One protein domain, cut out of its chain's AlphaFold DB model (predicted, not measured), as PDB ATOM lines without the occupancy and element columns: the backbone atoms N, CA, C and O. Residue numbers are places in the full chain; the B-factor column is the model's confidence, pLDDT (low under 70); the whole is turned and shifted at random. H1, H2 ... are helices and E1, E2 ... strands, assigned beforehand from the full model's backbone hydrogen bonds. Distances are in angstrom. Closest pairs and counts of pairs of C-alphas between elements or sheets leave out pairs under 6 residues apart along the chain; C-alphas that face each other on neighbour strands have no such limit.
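This is residues 89 to 136 of the 139 residues of an uncharacterized protein of Strigops habroptila (UniProt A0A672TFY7). A small rod: two short strands, E1 and E2, lie side by side, and the one long helix, H1, packs on E1 and runs back along it. At one end of the rod the link of residues 100 to 110 makes a loop that folds back into H1; toward the other end lie residues 89 to 95 and the short helix H2. The 48 printed residues hold E1, H1, H2 and E2 in that order, a mixed class with a two-stranded parallel sheet. The whole is only just loose, close to compact, with a radius of gyration of the C-alphas of 11.9 A and spans of 39 by 16 by 13 A.

E1, residues 96 to 99, begins at C-alpha 96 at (-34.691, -42.928, 39.112). H1, residues 111 to 122, is 16.4 A long and starts at C-alpha 111 at (-37.838, -50.606, 23.679). H2 is residues 127 to 130. E2, residues 132 to 135, is 10.0 A long and ends at C-alpha 135 at (-29.023, -48.162, 33.519).

E1 and E2 are parallel neighbours at 31 degrees, with N 97 and O 132 within hydrogen-bond range at 3.0 A. E1, H1, H2 and E2 form a strand-helix-strand unit, two parallel strands with helices between, its crossover right-handed. The closest C-alphas of E1 and H1, Tyr 99 and Ser 117, are 6.0 A apart. H1 and E2 are apart. H1 and H2 are close but not clearly touching; their closest C-alphas, Ala 121 and Leu 127, are 7.4 A apart. In H1 every O i to N i+4 pair is within hydrogen-bond range; H2 is too short for such a pair.

The C-alphas of Gly 90 and Glu 104, the two farthest apart, are 38.8 A apart. The printed part has no cut. The link E1 to H1 is long; the other two are tight. The mean pLDDT of the printed part is 74.3, and residues 89 to 96 and 125 to 136 are under 70.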
ATOM      1  N   GLY A  89     -40.523 -31.075  42.339       62.69
ATOM      2  CA  GLY A  89     -41.498 -31.631  43.288       62.69
ATOM      3  C   GLY A  89     -40.915 -32.215  44.583       62.69
ATOM      4  O   GLY A  89     -39.757 -32.615  44.660       62.69
ATOM      5  N   GLY A  90     -41.749 -32.258  45.627       57.94
ATOM      6  CA  GLY A  90     -41.418 -32.816  46.944       57.94
ATOM      7  C   GLY A  90     -41.774 -34.303  47.065       57.94
ATOM      8  O   GLY A  90     -42.869 -34.726  46.679       57.94
ATOM      9  N   GLY A  91     -40.845 -35.100  47.594       56.66
ATOM     10  CA  GLY A  91     -40.993 -36.528  47.890       56.66
ATOM     11  C   GLY A  91     -39.708 -37.087  48.514       56.66
ATOM     12  O   GLY A  91     -38.625 -36.576  48.246       56.66
ATOM     13  N   LYS A  92     -39.813 -38.113  49.371       52.56
ATOM     14  CA  LYS A  92     -38.681 -38.637  50.170       52.56
ATOM     15  C   LYS A  92     -37.581 -39.337  49.351       52.56
ATOM     16  O   LYS A  92     -36.506 -39.570  49.893       52.56
ATOM     17  N   SER A  93     -37.800 -39.638  48.069       54.69
ATOM     18  CA  SER A  93     -36.745 -40.115  47.168       54.69
ATOM     19  C   SER A  93     -36.855 -39.459  45.790       54.69
ATOM     20  O   SER A  93     -37.896 -39.504  45.134       54.69
ATOM     21  N   GLN A  94     -35.763 -38.834  45.340       54.84
ATOM     22  CA  GLN A  94     -35.575 -38.457  43.938       54.84
ATOM     23  C   GLN A  94     -35.419 -39.754  43.137       54.84
ATOM     24  O   GLN A  94     -34.330 -40.324  43.073       54.84
ATOM     25  N   THR A  95     -36.525 -40.285  42.629       60.75
ATOM     26  CA  THR A  95     -36.592 -41.657  42.121       60.75
ATOM     27  C   THR A  95     -36.091 -41.720  40.687       60.75
ATOM     28  O   THR A  95     -36.614 -41.056  39.794       60.75
ATOM     29  N   GLY A  96     -35.055 -42.525  40.460       69.25
ATOM     30  CA  GLY A  96     -34.691 -42.928  39.112       69.25
ATOM     31  C   GLY A  96     -35.500 -44.144  38.670       69.25
ATOM     32  O   GLY A  96     -35.794 -45.002  39.499       69.25
ATOM     33  N   VAL A  97     -35.858 -44.218  37.386       83.69
ATOM     34  CA  VAL A  97     -36.394 -45.455  36.795       83.69
ATOM     35  C   VAL A  97     -35.209 -46.258  36.295       83.69
ATOM     36  O   VAL A  97     -34.449 -45.783  35.442       83.69
ATOM     37  N   ASN A  98     -35.048 -47.452  36.852       85.88
ATOM     38  CA  ASN A  98     -34.057 -48.398  36.372       85.88
ATOM     39  C   ASN A  98     -34.622 -49.141  35.164       85.88
ATOM     40  O   ASN A  98     -35.802 -49.476  35.139       85.88
ATOM     41  N   TYR A  99     -33.765 -49.396  34.188       89.50
ATOM     42  CA  TYR A  99     -34.022 -50.288  33.065       89.50
ATOM     43  C   TYR A  99     -32.785 -51.162  32.862       89.50
ATOM     44  O   TYR A  99     -31.680 -50.791  33.289       89.50
ATOM     45  N   TYR A 100     -32.983 -52.307  32.222       89.88
ATOM     46  CA  TYR A 100     -31.918 -53.261  31.941       89.88
ATOM     47  C   TYR A 100     -31.521 -53.205  30.467       89.88
ATOM     48  O   TYR A 100     -32.348 -52.940  29.595       89.88
ATOM     49  N   LEU A 101     -30.231 -53.401  30.217       92.00
ATOM     50  CA  LEU A 101     -29.673 -53.539  28.877       92.00
ATOM     51  C   LEU A 101     -29.600 -55.024  28.524       92.00
ATOM     52  O   LEU A 101     -29.440 -55.862  29.411       92.00
ATOM     53  N   ASP A 102     -29.720 -55.332  27.239       91.19
ATOM     54  CA  ASP A 102     -29.684 -56.703  26.743       91.19
ATOM     55  C   ASP A 102     -28.230 -57.168  26.551       91.19
ATOM     56  O   ASP A 102     -27.542 -56.735  25.626       91.19
ATOM     57  N   GLU A 103     -27.751 -58.028  27.451       92.38
ATOM     58  CA  GLU A 103     -26.380 -58.558  27.427       92.38
ATOM     59  C   GLU A 103     -26.123 -59.479  26.229       92.38
ATOM     60  O   GLU A 103     -25.019 -59.477  25.681       92.38
ATOM     61  N   GLU A 104     -27.140 -60.228  25.789       92.62
ATOM     62  CA  GLU A 104     -27.036 -61.137  24.643       92.62
ATOM     63  C   GLU A 104     -26.960 -60.354  23.326       92.62
ATOM     64  O   GLU A 104     -26.339 -60.803  22.360       92.62
ATOM     65  N   ASN A 105     -27.518 -59.141  23.310       91.50
ATOM     66  CA  ASN A 105     -27.513 -58.236  22.169       91.50
ATOM     67  C   ASN A 105     -26.590 -57.020  22.380       91.50
ATOM     68  O   ASN A 105     -26.982 -55.872  22.162       91.50
ATOM     69  N   CYS A 106     -25.342 -57.258  22.799       92.88
ATOM     70  CA  CYS A 106     -24.284 -56.237  22.873       92.88
ATOM     71  C   CYS A 106     -24.635 -54.999  23.726       92.88
ATOM     72  O   CYS A 106     -24.252 -53.881  23.373       92.88
ATOM     73  N   TRP A 107     -25.339 -55.178  24.847       92.00
ATOM     74  CA  TRP A 107     -25.809 -54.090  25.716       92.00
ATOM     75  C   TRP A 107     -26.756 -53.110  25.009       92.00
ATOM     76  O   TRP A 107     -26.833 -51.933  25.375       92.00
ATOM     77  N   ALA A 108     -27.473 -53.576  23.984       92.94
ATOM     78  CA  ALA A 108     -28.461 -52.770  23.289       92.94
ATOM     79  C   ALA A 108     -29.628 -52.400  24.214       92.94
ATOM     80  O   ALA A 108     -29.992 -53.116  25.153       92.94
ATOM     81  N   LEU A 109     -30.231 -51.250  23.924       91.50
ATOM     82  CA  LEU A 109     -31.449 -50.807  24.583       91.50
ATOM     83  C   LEU A 109     -32.663 -51.461  23.908       91.50
ATOM     84  O   LEU A 109     -32.926 -51.188  22.737       91.50
ATOM     85  N   ASP A 110     -33.431 -52.256  24.656       92.06
ATOM     86  CA  ASP A 110     -34.720 -52.785  24.198       92.06
ATOM     87  C   ASP A 110     -35.875 -51.833  24.558       92.06
ATOM     88  O   ASP A 110     -36.084 -51.440  25.711       92.06
ATOM     89  N   VAL A 111     -36.663 -51.472  23.544       91.94
ATOM     90  CA  VAL A 111     -37.838 -50.606  23.679       91.94
ATOM     91  C   VAL A 111     -38.934 -51.280  24.511       91.94
ATOM     92  O   VAL A 111     -39.650 -50.583  25.239       91.94
ATOM     93  N   ASN A 112     -39.074 -52.609  24.449       92.38
ATOM     94  CA  ASN A 112     -40.083 -53.328  25.231       92.38
ATOM     95  C   ASN A 112     -39.755 -53.291  26.725       92.38
ATOM     96  O   ASN A 112     -40.628 -52.955  27.533       92.38
ATOM     97  N   GLU A 113     -38.496 -53.545  27.083       91.62
ATOM     98  CA  GLU A 113     -37.995 -53.417  28.454       91.62
ATOM     99  C   GLU A 113     -38.148 -51.985  28.990       91.62
ATOM    100  O   GLU A 113     -38.653 -51.774  30.099       91.62
ATOM    101  N   LEU A 114     -37.818 -50.975  28.178       89.88
ATOM    102  CA  LEU A 114     -38.027 -49.576  28.553       89.88
ATOM    103  C   LEU A 114     -39.516 -49.270  28.795       89.88
ATOM    104  O   LEU A 114     -39.872 -48.612  29.776       89.88
ATOM    105  N   CYS A 115     -40.411 -49.773  27.939       89.81
ATOM    106  CA  CYS A 115     -41.855 -49.603  28.099       89.81
ATOM    107  C   CYS A 115     -42.394 -50.296  29.358       89.81
ATOM    108  O   CYS A 115     -43.267 -49.732  30.024       89.81
ATOM    109  N   ARG A 116     -41.896 -51.493  29.691       91.44
ATOM    110  CA  ARG A 116     -42.241 -52.216  30.925       91.44
ATOM    111  C   ARG A 116     -41.853 -51.391  32.152       91.44
ATOM    112  O   ARG A 116     -42.720 -51.057  32.959       91.44
ATOM    113  N   SER A 117     -40.590 -50.974  32.224       87.94
ATOM    114  CA  SER A 117     -40.047 -50.189  33.338       87.94
ATOM    115  C   SER A 117     -40.760 -48.839  33.510       87.94
ATOM    116  O   SER A 117     -41.082 -48.433  34.628       87.94
ATOM    117  N   LEU A 118     -41.117 -48.161  32.411       85.44
ATOM    118  CA  LEU A 118     -41.906 -46.924  32.468       85.44
ATOM    119  C   LEU A 118     -43.350 -47.148  32.944       85.44
ATOM    120  O   LEU A 118     -43.891 -46.291  33.641       85.44
ATOM    121  N   LYS A 119     -44.003 -48.260  32.578       87.31
ATOM    122  CA  LYS A 119     -45.363 -48.581  33.056       87.31
ATOM    123  C   LYS A 119     -45.379 -48.839  34.559       87.31
ATOM    124  O   LYS A 119     -46.249 -48.307  35.242       87.31
ATOM    125  N   GLU A 120     -44.402 -49.585  35.064       85.81
ATOM    126  CA  GLU A 120     -44.222 -49.803  36.503       85.81
ATOM    127  C   GLU A 120     -43.976 -48.473  37.224       85.81
ATOM    128  O   GLU A 120     -44.631 -48.183  38.223       85.81
ATOM    129  N   ALA A 121     -43.121 -47.612  36.661       82.81
ATOM    130  CA  ALA A 121     -42.820 -46.298  37.224       82.81
ATOM    131  C   ALA A 121     -44.015 -45.354  37.331       82.81
ATOM    132  O   ALA A 121     -44.140 -44.628  38.318       82.81
ATOM    133  N   LYS A 122     -44.932 -45.393  36.360       79.56
ATOM    134  CA  LYS A 122     -46.163 -44.589  36.400       79.56
ATOM    135  C   LYS A 122     -47.049 -44.894  37.608       79.56
ATOM    136  O   LYS A 122     -47.808 -44.019  38.008       79.56
ATOM    137  N   ALA A 123     -46.959 -46.092  38.193       76.56
ATOM    138  CA  ALA A 123     -47.762 -46.458  39.360       76.56
ATOM    139  C   ALA A 123     -47.360 -45.689  40.631       76.56
ATOM    140  O   ALA A 123     -48.190 -45.501  41.517       76.56
ATOM    141  N   TYR A 124     -46.107 -45.234  40.723       73.00
ATOM    142  CA  TYR A 124     -45.565 -44.559  41.911       73.00
ATOM    143  C   TYR A 124     -44.971 -43.172  41.629       73.00
ATOM    144  O   TYR A 124     -44.639 -42.447  42.567       73.00
ATOM    145  N   CYS A 125     -44.833 -42.777  40.361       65.38
ATOM    146  CA  CYS A 125     -44.192 -41.530  39.969       65.38
ATOM    147  C   CYS A 125     -44.875 -40.872  38.762       65.38
ATOM    148  O   CYS A 125     -45.157 -41.512  37.749       65.38
ATOM    149  N   ASN A 126     -45.073 -39.551  38.835       64.44
ATOM    150  CA  ASN A 126     -45.447 -38.767  37.665       64.44
ATOM    151  C   ASN A 126     -44.199 -38.492  36.811       64.44
ATOM    152  O   ASN A 126     -43.394 -37.612  37.122       64.44
ATOM    153  N   LEU A 127     -44.032 -39.265  35.735       56.62
ATOM    154  CA  LEU A 127     -42.824 -39.278  34.897       56.62
ATOM    155  C   LEU A 127     -42.471 -37.932  34.248       56.62
ATOM    156  O   LEU A 127     -41.311 -37.734  33.901       56.62
ATOM    157  N   LYS A 128     -43.437 -37.021  34.079       54.22
ATOM    158  CA  LYS A 128     -43.185 -35.706  33.468       54.22
ATOM    159  C   LYS A 128     -42.367 -34.765  34.357       54.22
ATOM    160  O   LYS A 128     -41.714 -33.883  33.818       54.22
ATOM    161  N   ASP A 129     -42.340 -35.005  35.669       48.47
ATOM    162  CA  ASP A 129     -41.758 -34.062  36.633       48.47
ATOM    163  C   ASP A 129     -40.565 -34.643  37.420       48.47
ATOM    164  O   ASP A 129     -39.909 -33.917  38.169       48.47
ATOM    165  N   ARG A 130     -40.306 -35.964  37.352       50.44
ATOM    166  CA  ARG A 130     -39.644 -36.639  38.490       50.44
ATOM    167  C   ARG A 130     -38.599 -37.726  38.234       50.44
ATOM    168  O   ARG A 130     -38.037 -38.182  39.228       50.44
ATOM    169  N   CYS A 131     -38.268 -38.144  37.008       46.12
ATOM    170  CA  CYS A 131     -37.395 -39.323  36.850       46.12
ATOM    171  C   CYS A 131     -36.042 -39.099  36.168       46.12
ATOM    172  O   CYS A 131     -35.948 -38.634  35.038       46.12
ATOM    173  N   LYS A 132     -34.986 -39.547  36.864       52.00
ATOM    174  CA  LYS A 132     -33.647 -39.802  36.316       52.00
ATOM    175  C   LYS A 132     -33.633 -41.219  35.727       52.00
ATOM    176  O   LYS A 132     -33.881 -42.173  36.450       52.00
ATOM    177  N   THR A 133     -33.349 -41.411  34.447       48.72
ATOM    178  CA  THR A 133     -33.127 -42.764  33.907       48.72
ATOM    179  C   THR A 133     -31.721 -43.230  34.271       48.72
ATOM    180  O   THR A 133     -30.754 -42.525  33.981       48.72
ATOM    181  N   LYS A 134     -31.590 -44.397  34.906       47.31
ATOM    182  CA  LYS A 134     -30.288 -44.992  35.243       47.31
ATOM    183  C   LYS A 134     -30.258 -46.431  34.733       47.31
ATOM    184  O   LYS A 134     -31.138 -47.213  35.072       47.31
ATOM    185  N   SER A 135     -29.268 -46.773  33.914       44.03
ATOM    186  CA  SER A 135     -29.023 -48.162  33.519       44.03
ATOM    187  C   SER A 135     -28.503 -48.933  34.734       44.03
ATOM    188  O   SER A 135     -27.528 -48.507  35.362       44.03
ATOM    189  N   ALA A 136     -29.151 -50.040  35.086       45.88
ATOM    190  CA  ALA A 136     -28.680 -50.941  36.131       45.88
ATOM    191  C   ALA A 136     -28.045 -52.177  35.477       45.88
ATOM    192  O   ALA A 136     -28.710 -52.889  34.733       45.88
TER     193      ALA A 136